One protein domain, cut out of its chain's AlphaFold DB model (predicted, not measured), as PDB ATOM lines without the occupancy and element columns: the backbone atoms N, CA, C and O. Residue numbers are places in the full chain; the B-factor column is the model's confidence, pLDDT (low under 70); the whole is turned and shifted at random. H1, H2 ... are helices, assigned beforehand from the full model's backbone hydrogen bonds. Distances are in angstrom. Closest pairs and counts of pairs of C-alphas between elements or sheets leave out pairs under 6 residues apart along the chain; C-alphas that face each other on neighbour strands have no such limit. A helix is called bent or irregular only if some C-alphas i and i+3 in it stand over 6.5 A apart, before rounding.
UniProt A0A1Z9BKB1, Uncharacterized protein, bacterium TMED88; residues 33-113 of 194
ATOM      1  N   CYS A  33     165.978 160.537 204.909       55.88
ATOM      2  CA  CYS A  33     167.204 159.775 204.848       55.88
ATOM      3  C   CYS A  33     167.679 159.815 203.399       55.88
ATOM      4  O   CYS A  33     167.054 159.211 202.523       55.88
ATOM      5  N   GLU A  34     168.773 160.532 203.139       68.62
ATOM      6  CA  GLU A  34     169.408 160.567 201.827       68.62
ATOM      7  C   GLU A  34     169.890 159.156 201.476       68.62
ATOM      8  O   GLU A  34     171.002 158.729 201.791       68.62
ATOM      9  N   CYS A  35     169.020 158.376 200.841       77.62
ATOM     10  CA  CYS A  35     169.354 157.028 200.439       77.62
ATOM     11  C   CYS A  35     170.293 157.100 199.243       77.62
ATOM     12  O   CYS A  35     169.917 157.506 198.140       77.62
ATOM     13  N   VAL A  36     171.530 156.662 199.458       78.12
ATOM     14  CA  VAL A  36     172.575 156.609 198.431       78.12
ATOM     15  C   VAL A  36     172.126 155.794 197.213       78.12
ATOM     16  O   VAL A  36     172.428 156.157 196.078       78.12
ATOM     17  N   LEU A  37     171.352 154.728 197.436       82.25
ATOM     18  CA  LEU A  37     170.787 153.897 196.372       82.25
ATOM     19  C   LEU A  37     169.656 154.586 195.603       82.25
ATOM     20  O   LEU A  37     169.405 154.199 194.476       82.25
ATOM     21  N   CYS A  38     168.988 155.600 196.147       78.38
ATOM     22  CA  CYS A  38     168.008 156.396 195.397       78.38
ATOM     23  C   CYS A  38     168.670 157.563 194.654       78.38
ATOM     24  O   CYS A  38     168.224 157.950 193.580       78.38
ATOM     25  N   THR A  39     169.731 158.129 195.228       72.31
ATOM     26  CA  THR A  39     170.342 159.381 194.755       72.31
ATOM     27  C   THR A  39     171.523 159.175 193.808       72.31
ATOM     28  O   THR A  39     171.745 160.004 192.931       72.31
ATOM     29  N   LYS A  40     172.286 158.083 193.950       66.00
ATOM     30  CA  LYS A  40     173.549 157.860 193.220       66.00
ATOM     31  C   LYS A  40     173.551 156.624 192.316       66.00
ATOM     32  O   LYS A  40     174.550 156.361 191.656       66.00
ATOM     33  N   SER A  41     172.466 155.852 192.273       58.47
ATOM     34  CA  SER A  41     172.401 154.582 191.528       58.47
ATOM     35  C   SER A  41     172.156 154.724 190.019       58.47
ATOM     36  O   SER A  41     172.358 153.757 189.288       58.47
ATOM     37  N   ASN A  42     171.782 155.913 189.532       54.50
ATOM     38  CA  ASN A  42     171.364 156.151 188.140       54.50
ATOM     39  C   ASN A  42     172.504 156.581 187.191       54.50
ATOM     40  O   ASN A  42     172.263 157.253 186.194       54.50
ATOM     41  N   LEU A  43     173.754 156.207 187.475       54.12
ATOM     42  CA  LEU A  43     174.940 156.670 186.729       54.12
ATOM     43  C   LEU A  43     175.287 155.833 185.473       54.12
ATOM     44  O   LEU A  43     176.425 155.859 185.014       54.12
ATOM     45  N   GLY A  44     174.352 155.056 184.922       52.66
ATOM     46  CA  GLY A  44     174.635 154.165 183.790       52.66
ATOM     47  C   GLY A  44     174.416 154.813 182.419       52.66
ATOM     48  O   GLY A  44     173.271 154.967 182.005       52.66
ATOM     49  N   GLU A  45     175.489 155.074 181.662       51.41
ATOM     50  CA  GLU A  45     175.419 155.476 180.239       51.41
ATOM     51  C   GLU A  45     174.901 154.345 179.313       51.41
ATOM     52  O   GLU A  45     174.451 154.616 178.204       51.41
ATOM     53  N   ASN A  46     174.885 153.088 179.788       46.22
ATOM     54  CA  ASN A  46     174.514 151.886 179.015       46.22
ATOM     55  C   ASN A  46     173.193 151.210 179.455       46.22
ATOM     56  O   ASN A  46     172.969 150.033 179.179       46.22
ATOM     57  N   GLY A  47     172.295 151.937 180.128       48.66
ATOM     58  CA  GLY A  47     170.871 151.568 180.191       48.66
ATOM     59  C   GLY A  47     170.444 150.432 181.135       48.66
ATOM     60  O   GLY A  47     169.289 150.027 181.068       48.66
ATOM     61  N   THR A  48     171.298 149.934 182.034       55.66
ATOM     62  CA  THR A  48     170.850 149.111 183.182       55.66
ATOM     63  C   THR A  48     171.253 149.788 184.487       55.66
ATOM     64  O   THR A  48     172.435 150.034 184.730       55.66
ATOM     65  N   SER A  49     170.262 150.161 185.305       75.56
ATOM     66  CA  SER A  49     170.515 150.783 186.607       75.56
ATOM     67  C   SER A  49     171.028 149.727 187.583       75.56
ATOM     68  O   SER A  49     170.576 148.582 187.567       75.56
ATOM     69  N   ILE A  50     171.935 150.112 188.484       81.69
ATOM     70  CA  ILE A  50     172.398 149.242 189.580       81.69
ATOM     71  C   ILE A  50     171.201 148.706 190.376       81.69
ATOM     72  O   ILE A  50     171.207 147.557 190.813       81.69
ATOM     73  N   LEU A  51     170.154 149.522 190.532       86.25
ATOM     74  CA  LEU A  51     168.924 149.112 191.200       86.25
ATOM     75  C   LEU A  51     168.222 147.957 190.489       86.25
ATOM     76  O   LEU A  51     167.677 147.094 191.164       86.25
ATOM     77  N   ASP A  52     168.259 147.896 189.161       87.12
ATOM     78  CA  ASP A  52     167.600 146.822 188.420       87.12
ATOM     79  C   ASP A  52     168.302 145.481 188.647       87.12
ATOM     80  O   ASP A  52     167.640 144.461 188.838       87.12
ATOM     81  N   GLU A  53     169.634 145.478 188.724       88.00
ATOM     82  CA  GLU A  53     170.397 144.283 189.102       88.00
ATOM     83  C   GLU A  53     170.127 143.872 190.555       88.00
ATOM     84  O   GLU A  53     169.907 142.695 190.845       88.00
ATOM     85  N   LEU A  54     170.047 144.836 191.475       91.25
ATOM     86  CA  LEU A  54     169.693 144.552 192.867       91.25
ATOM     87  C   LEU A  54     168.262 144.000 192.990       91.25
ATOM     88  O   LEU A  54     168.046 143.044 193.730       91.25
ATOM     89  N   ARG A  55     167.297 144.523 192.224       91.69
ATOM     90  CA  ARG A  55     165.920 144.001 192.158       91.69
ATOM     91  C   ARG A  55     165.865 142.579 191.620       91.69
ATOM     92  O   ARG A  55     165.063 141.787 192.105       91.69
ATOM     93  N   LYS A  56     166.694 142.237 190.628       91.81
ATOM     94  CA  LYS A  56     166.801 140.856 190.132       91.81
ATOM     95  C   LYS A  56     167.275 139.924 191.243       91.81
ATOM     96  O   LYS A  56     166.615 138.919 191.490       91.81
ATOM     97  N   ILE A  57     168.338 140.307 191.960       93.44
ATOM     98  CA  ILE A  57     168.833 139.552 193.121       93.44
ATOM     99  C   ILE A  57     167.721 139.393 194.166       93.44
ATOM    100  O   ILE A  57     167.514 138.291 194.671       93.44
ATOM    101  N   ASP A  58     166.984 140.462 194.480       93.62
ATOM    102  CA  ASP A  58     165.892 140.404 195.454       93.62
ATOM    103  C   ASP A  58     164.789 139.429 195.024       93.62
ATOM    104  O   ASP A  58     164.429 138.520 195.769       93.62
ATOM    105  N   ASN A  59     164.292 139.576 193.795       91.12
ATOM    106  CA  ASN A  59     163.191 138.778 193.261       91.12
ATOM    107  C   ASN A  59     163.541 137.300 193.079       91.12
ATOM    108  O   ASN A  59     162.661 136.451 193.224       91.12
ATOM    109  N   GLU A  60     164.796 136.985 192.765       90.94
ATOM    110  CA  GLU A  60     165.254 135.605 192.629       90.94
ATOM    111  C   GLU A  60     165.380 134.907 193.988       90.94
ATOM    112  O   GLU A  60     165.107 133.708 194.099       90.94
ATOM    113  N   MET A  61     165.792 135.651 195.016       91.81
ATOM    114  CA  MET A  61     166.187 135.108 196.316       91.81
ATOM    115  C   MET A  61     165.071 135.171 197.367       91.81
ATOM    116  O   MET A  61     165.077 134.388 198.326       91.81
ATOM    117  N   ILE A  62     164.100 136.074 197.207       90.19
ATOM    118  CA  ILE A  62     162.963 136.217 198.118       90.19
ATOM    119  C   ILE A  62     162.178 134.901 198.226       90.19
ATOM    120  O   ILE A  62     161.910 134.216 197.243       90.19
ATOM    121  N   GLY A  63     161.855 134.508 199.459       83.88
ATOM    122  CA  GLY A  63     161.200 133.229 199.756       83.88
ATOM    123  C   GLY A  63     162.132 132.007 199.778       83.88
ATOM    124  O   GLY A  63     161.756 130.993 200.359       83.88
ATOM    125  N   LYS A  64     163.356 132.096 199.232       88.12
ATOM    126  CA  LYS A  64     164.359 131.008 199.247       88.12
ATOM    127  C   LYS A  64     165.397 131.174 200.352       88.12
ATOM    128  O   LYS A  64     165.885 130.192 200.904       88.12
ATOM    129  N   VAL A  65     165.739 132.416 200.682       91.75
ATOM    130  CA  VAL A  65     166.718 132.756 201.721       91.75
ATOM    131  C   VAL A  65     166.185 133.842 202.650       91.75
ATOM    132  O   VAL A  65     165.221 134.543 202.343       91.75
ATOM    133  N   SER A  66     166.822 133.993 203.813       92.00
ATOM    134  CA  SER A  66     166.475 135.057 204.755       92.00
ATOM    135  C   SER A  66     166.802 136.441 204.195       92.00
ATOM    136  O   SER A  66     167.866 136.646 203.613       92.00
ATOM    137  N   ASP A  67     165.953 137.405 204.508       92.62
ATOM    138  CA  ASP A  67     166.051 138.820 204.167       92.62
ATOM    139  C   ASP A  67     167.442 139.415 204.450       92.62
ATOM    140  O   ASP A  67     168.067 139.999 203.569       92.62
ATOM    141  N   ASN A  68     167.984 139.174 205.648       94.12
ATOM    142  CA  ASN A  68     169.321 139.639 206.036       94.12
ATOM    143  C   ASN A  68     170.440 139.058 205.154       94.12
ATOM    144  O   ASN A  68     171.440 139.733 204.892       94.12
ATOM    145  N   ALA A  69     170.284 137.817 204.684       96.12
ATOM    146  CA  ALA A  69     171.237 137.197 203.768       96.12
ATOM    147  C   ALA A  69     171.166 137.839 202.377       96.12
ATOM    148  O   ALA A  69     172.213 138.116 201.799       96.12
ATOM    149  N   ILE A  70     169.961 138.156 201.883       96.31
ATOM    150  CA  ILE A  70     169.772 138.884 200.616       96.31
ATOM    151  C   ILE A  70     170.516 140.222 200.672       96.31
ATOM    152  O   ILE A  70     171.352 140.501 199.815       96.31
ATOM    153  N   TYR A  71     170.308 141.009 201.731       96.19
ATOM    154  CA  TYR A  71     170.972 142.306 201.885       96.19
ATOM    155  C   TYR A  71     172.495 142.194 202.016       96.19
ATOM    156  O   TYR A  71     173.231 143.052 201.532       96.19
ATOM    157  N   SER A  72     172.987 141.119 202.633       97.31
ATOM    158  CA  SER A  72     174.426 140.841 202.713       97.31
ATOM    159  C   SER A  72     175.017 140.503 201.342       97.31
ATOM    160  O   SER A  72     176.106 140.971 201.007       97.31
ATOM    161  N   ILE A  73     174.291 139.733 200.524       96.38
ATOM    162  CA  ILE A  73     174.679 139.408 199.146       96.38
ATOM    163  C   ILE A  73     174.700 140.672 198.285       96.38
ATOM    164  O   ILE A  73     175.687 140.904 197.595       96.38
ATOM    165  N   MET A  74     173.664 141.510 198.369       95.19
ATOM    166  CA  MET A  74     173.589 142.795 197.662       95.19
ATOM    167  C   MET A  74     174.753 143.720 198.024       95.19
ATOM    168  O   MET A  74     175.387 144.292 197.138       95.19
ATOM    169  N   ALA A  75     175.079 143.822 199.317       95.12
ATOM    170  CA  ALA A  75     176.216 144.608 199.773       95.12
ATOM    171  C   ALA A  75     177.525 144.088 199.184       95.12
ATOM    172  O   ALA A  75     178.279 144.860 198.600       95.12
ATOM    173  N   ARG A  76     177.775 142.777 199.256       95.75
ATOM    174  CA  ARG A  76     178.974 142.180 198.659       95.75
ATOM    175  C   ARG A  76     179.041 142.416 197.149       95.75
ATOM    176  O   ARG A  76     180.073 142.862 196.659       95.75
ATOM    177  N   TYR A  77     177.936 142.195 196.438       93.19
ATOM    178  CA  TYR A  77     177.838 142.440 194.999       93.19
ATOM    179  C   TYR A  77     178.204 143.887 194.647       93.19
ATOM    180  O   TYR A  77     179.015 144.122 193.756       93.19
ATOM    181  N   PHE A  78     177.677 144.865 195.386       91.19
ATOM    182  CA  PHE A  78     178.012 146.271 195.172       91.19
ATOM    183  C   PHE A  78     179.501 146.558 195.409       91.19
ATOM    184  O   PHE A  78     180.137 147.268 194.630       91.19
ATOM    185  N   GLN A  79     180.076 145.998 196.472       91.25
ATOM    186  CA  GLN A  79     181.482 146.208 196.811       91.25
ATOM    187  C   GLN A  79     182.420 145.634 195.739       91.25
ATOM    188  O   GLN A  79     183.361 146.309 195.320       91.25
ATOM    189  N   GLU A  80     182.143 144.416 195.277       91.81
ATOM    190  CA  GLU A  80     183.003 143.658 194.363       91.81
ATOM    191  C   GLU A  80     182.832 144.070 192.897       91.81
ATOM    192  O   GLU A  80     183.821 144.178 192.171       91.81
ATOM    193  N   THR A  81     181.596 144.324 192.466       87.69
ATOM    194  CA  THR A  81     181.265 144.540 191.049       87.69
ATOM    195  C   THR A  81     181.229 146.017 190.673       87.69
ATOM    196  O   THR A  81     181.448 146.360 189.516       87.69
ATOM    197  N   ILE A  82     180.971 146.908 191.637       85.31
ATOM    198  CA  ILE A  82     180.777 148.339 191.365       85.31
ATOM    199  C   ILE A  82     181.882 149.150 192.033       85.31
ATOM    200  O   ILE A  82     182.733 149.720 191.356       85.31
ATOM    201  N   ARG A  83     181.922 149.169 193.369       86.56
ATOM    202  CA  ARG A  83     182.808 150.071 194.111       86.56
ATOM    203  C   ARG A  83     184.286 149.807 193.828       86.56
ATOM    204  O   ARG A  83     185.005 150.739 193.472       86.56
ATOM    205  N   ALA A  84     184.750 148.567 193.999       88.50
ATOM    206  CA  ALA A  84     186.164 148.241 193.829       88.50
ATOM    207  C   ALA A  84     186.656 148.463 192.382       88.50
ATOM    208  O   ALA A  84     187.710 149.078 192.213       88.50
ATOM    209  N   PRO A  85     185.925 148.055 191.325       87.19
ATOM    210  CA  PRO A  85     186.275 148.410 189.952       87.19
ATOM    211  C   PRO A  85     186.328 149.922 189.711       87.19
ATOM    212  O   PRO A  85     187.343 150.403 189.209       87.19
ATOM    213  N   SER A  86     185.309 150.681 190.125       85.12
ATOM    214  CA  SER A  86     185.274 152.138 189.933       85.12
ATOM    215  C   SER A  86     186.465 152.846 190.585       85.12
ATOM    216  O   SER A  86     187.082 153.701 189.957       85.12
ATOM    217  N   GLN A  87     186.845 152.443 191.799       87.00
ATOM    218  CA  GLN A  87     188.006 153.005 192.497       87.00
ATOM    219  C   GLN A  87     189.347 152.600 191.876       87.00
ATOM    220  O   GLN A  87     190.300 153.369 191.927       87.00
ATOM    221  N   ARG A  88     189.448 151.409 191.268       88.19
ATOM    222  CA  ARG A  88     190.661 151.016 190.529       88.19
ATOM    223  C   ARG A  88     190.862 151.855 189.270       88.19
ATOM    224  O   ARG A  88     191.999 152.175 188.944       88.19
ATOM    225  N   HIS A  89     189.780 152.184 188.564       87.19
ATOM    226  CA  HIS A  89     189.844 152.973 187.331       87.19
ATOM    227  C   HIS A  89     189.985 154.474 187.584       87.19
ATOM    228  O   HIS A  89     190.641 155.159 186.806       87.19
ATOM    229  N   ASN A  90     189.392 154.979 188.665       86.19
ATOM    230  CA  ASN A  90     189.512 156.369 189.076       86.19
ATOM    231  C   ASN A  90     189.704 156.440 190.603       86.19
ATOM    232  O   ASN A  90     188.715 156.463 191.339       86.19
ATOM    233  N   PRO A  91     190.956 156.445 191.093       85.38
ATOM    234  CA  PRO A  91     191.255 156.448 192.528       85.38
ATOM    235  C   PRO A  91     190.699 157.657 193.284       85.38
ATOM    236  O   PRO A  91     190.362 157.536 194.461       85.38
ATOM    237  N   ASP A  92     190.552 158.795 192.604       87.00
ATOM    238  CA  ASP A  92     190.020 160.031 193.185       87.00
ATOM    239  C   ASP A  92     188.478 160.046 193.221       87.00
ATOM    240  O   ASP A  92     187.864 160.931 193.824       87.00
ATOM    241  N   LEU A  93     187.822 159.052 192.607       81.44
ATOM    242  CA  LEU A  93     186.371 158.907 192.645       81.44
ATOM    243  C   LEU A  93     185.913 158.446 194.036       81.44
ATOM    244  O   LEU A  93     186.088 157.293 194.442       81.44
ATOM    245  N   ASN A  94     185.250 159.349 194.756       80.06
ATOM    246  CA  ASN A  94     184.689 159.058 196.070       80.06
ATOM    247  C   ASN A  94     183.426 158.183 195.963       80.06
ATOM    248  O   ASN A  94     182.301 158.681 195.862       80.06
ATOM    249  N   MET A  95     183.625 156.863 195.983       80.50
ATOM    250  CA  MET A  95     182.541 155.881 195.967       80.50
ATOM    251  C   MET A  95     182.078 155.513 197.387       80.50
ATOM    252  O   MET A  95     182.902 155.104 198.219       80.50
ATOM    253  N   PRO A  96     180.760 155.570 197.663       85.19
ATOM    254  CA  PRO A  96     180.214 155.249 198.976       85.19
ATOM    255  C   PRO A  96     180.492 153.790 199.347       85.19
ATOM    256  O   PRO A  96     180.513 152.907 198.490       85.19
ATOM    257  N   PHE A  97     180.697 153.529 200.636       88.44
ATOM    258  CA  PHE A  97     180.853 152.176 201.160       88.44
ATOM    259  C   PHE A  97     179.529 151.714 201.773       88.44
ATOM    260  O   PHE A  97     179.202 152.097 202.893       88.44
ATOM    261  N   LEU A  98     178.769 150.918 201.019       90.12
ATOM    262  CA  LEU A  98     177.452 150.434 201.432       90.12
ATOM    263  C   LEU A  98     177.540 149.075 202.134       90.12
ATOM    264  O   LEU A  98     178.237 148.163 201.682       90.12
ATOM    265  N   LEU A  99     176.801 148.949 203.228       94.00
ATOM    266  CA  LEU A  99     176.646 147.770 204.071       94.00
ATOM    267  C   LEU A  99     175.232 147.200 203.938       94.00
ATOM    268  O   LEU A  99     174.311 147.887 203.510       94.00
ATOM    269  N   ALA A 100     175.025 145.962 204.398       95.75
ATOM    270  CA  ALA A 100     173.721 145.289 204.352       95.75
ATOM    271  C   ALA A 100     172.570 146.129 204.948       95.75
ATOM    272  O   ALA A 100     171.451 146.089 204.445       95.75
ATOM    273  N   LYS A 101     172.845 146.932 205.986       93.19
ATOM    274  CA  LYS A 101     171.859 147.841 206.593       93.19
ATOM    275  C   LYS A 101     171.319 148.892 205.611       93.19
ATOM    276  O   LYS A 101     170.143 149.225 205.690       93.19
ATOM    277  N   ASP A 102     172.144 149.361 204.678       91.00
ATOM    278  CA  ASP A 102     171.779 150.421 203.735       91.00
ATOM    279  C   ASP A 102     170.838 149.862 202.655       91.00
ATOM    280  O   ASP A 102     169.846 150.492 202.288       91.00
ATOM    281  N   PHE A 103     171.085 148.622 202.215       92.88
ATOM    282  CA  PHE A 103     170.178 147.884 201.328       92.88
ATOM    283  C   PHE A 103     168.878 147.521 202.036       92.88
ATOM    284  O   PHE A 103     167.807 147.702 201.464       92.88
ATOM    285  N   LYS A 104     168.954 147.068 203.295       93.25
ATOM    286  CA  LYS A 104     167.763 146.810 204.109       93.25
ATOM    287  C   LYS A 104     166.871 148.044 204.163       93.25
ATOM    288  O   LYS A 104     165.690 147.945 203.869       93.25
ATOM    289  N   GLN A 105     167.437 149.203 204.487       90.88
ATOM    290  CA  GLN A 105     166.675 150.443 204.566       90.88
ATOM    291  C   GLN A 105     166.021 150.794 203.221       90.88
ATOM    292  O   GLN A 105     164.828 151.083 203.175       90.88
ATOM    293  N   HIS A 106     166.762 150.695 202.116       90.44
ATOM    294  CA  HIS A 106     166.218 150.966 200.786       90.44
ATOM    295  C   HIS A 106     165.049 150.035 200.421       90.44
ATOM    296  O   HIS A 106     163.973 150.508 200.066       90.44
ATOM    297  N   PHE A 107     165.230 148.721 200.556       91.31
ATOM    298  CA  PHE A 107     164.222 147.726 200.172       91.31
ATOM    299  C   PHE A 107     163.087 147.559 201.195       91.31
ATOM    300  O   PHE A 107     162.136 146.828 200.933       91.31
ATOM    301  N   MET A 108     163.172 148.209 202.357       88.00
ATOM    302  CA  MET A 108     162.057 148.301 203.303       88.00
ATOM    303  C   MET A 108     161.208 149.550 203.077       88.00
ATOM    304  O   MET A 108     159.991 149.475 203.199       88.00
ATOM    305  N   PHE A 109     161.826 150.690 202.753       86.69
ATOM    306  CA  PHE A 109     161.119 151.975 202.767       86.69
ATOM    307  C   PHE A 109     160.946 152.618 201.392       86.69
ATOM    308  O   PHE A 109     160.023 153.406 201.215       86.69
ATOM    309  N   HIS A 110     161.826 152.337 200.429       86.06
ATOM    310  CA  HIS A 110     161.870 153.064 199.152       86.06
ATOM    311  C   HIS A 110     161.516 152.184 197.952       86.06
ATOM    312  O   HIS A 110     160.899 152.669 197.007       86.06
ATOM    313  N   ASP A 111     161.895 150.907 197.984       87.50
ATOM    314  CA  ASP A 111     161.667 149.960 196.890       87.50
ATOM    315  C   ASP A 111     161.231 148.601 197.439       87.50
ATOM    316  O   ASP A 111     161.970 147.618 197.451       87.50
ATOM    317  N   MET A 112     160.037 148.584 198.019       88.44
ATOM    318  CA  MET A 112     159.551 147.442 198.777       88.44
ATOM    319  C   MET A 112     159.040 146.325 197.867       88.44
ATOM    320  O   MET A 112     158.180 146.536 197.012       88.44
ATOM    321  N   ASN A 113     159.523 145.104 198.106       90.56
ATOM    322  CA  ASN A 113     159.059 143.922 197.389       90.56
ATOM    323  C   ASN A 113     157.702 143.437 197.938       90.56
ATOM    324  O   ASN A 113     157.633 143.039 199.106       90.56
TER     325      ASN A 113
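AT A GLANCE: This is residues 33 to 113 of the 194 residues of an uncharacterized protein of bacterium TMED88 (UniProt A0A1Z9BKB1). A long helix, H3, makes the long axis; H2 folds back along its first half as a helical hairpin, and H4 starts beside that same part, at residues 68 to 75, and runs away from it at a steep tilt, with little H1 next to H4. Residues 43 to 48 stick out as a loop. The 81 printed residues, all helix by class, hold H1, H2, H3 and H4 in that order; the whole is compact, radius of gyration of the C-alphas 12.6 A, spanning 39 by 25 by 21 A.

IN THESE COORDINATES: H1 is residues 36 to 39, from C-alpha 36 at (172.575, 156.609, 198.431). H2 is residues 50 to 61, 16.8 A; H3 is 67 to 89, 32.4 A, only just irregular, with C-alphas 81 and 84 6.7 A apart. H4, residues 100 to 109, 14.4 A, ends at (161.119, 151.975, 202.767).

HOW THE PARTS SIT: H1 and H4 only just touch, with 3 pairs of C-alphas within 8 A, closest Leu 37 and His 106, 7.0 A. The hairpin H2 and H3 touch at H3's residues 70 to 74, closest C-alphas Leu 54 and Met 74, 6.4 A, a shallow tilt of 32 degrees, opposite ways. H3's residues 68 to 75 touch H4, closest C-alphas Tyr 71 and Ala 100, 4.7 A, a steep tilt of 65 degrees. Every O i to N i+4 pair is within hydrogen-bond range in H2 and H4, 16 of 19 in H3; H1 is too short for one.

THE WHOLE: The printed part has no cut and no long link. Residues 33 to 34 and 40 to 48 have pLDDT under 70.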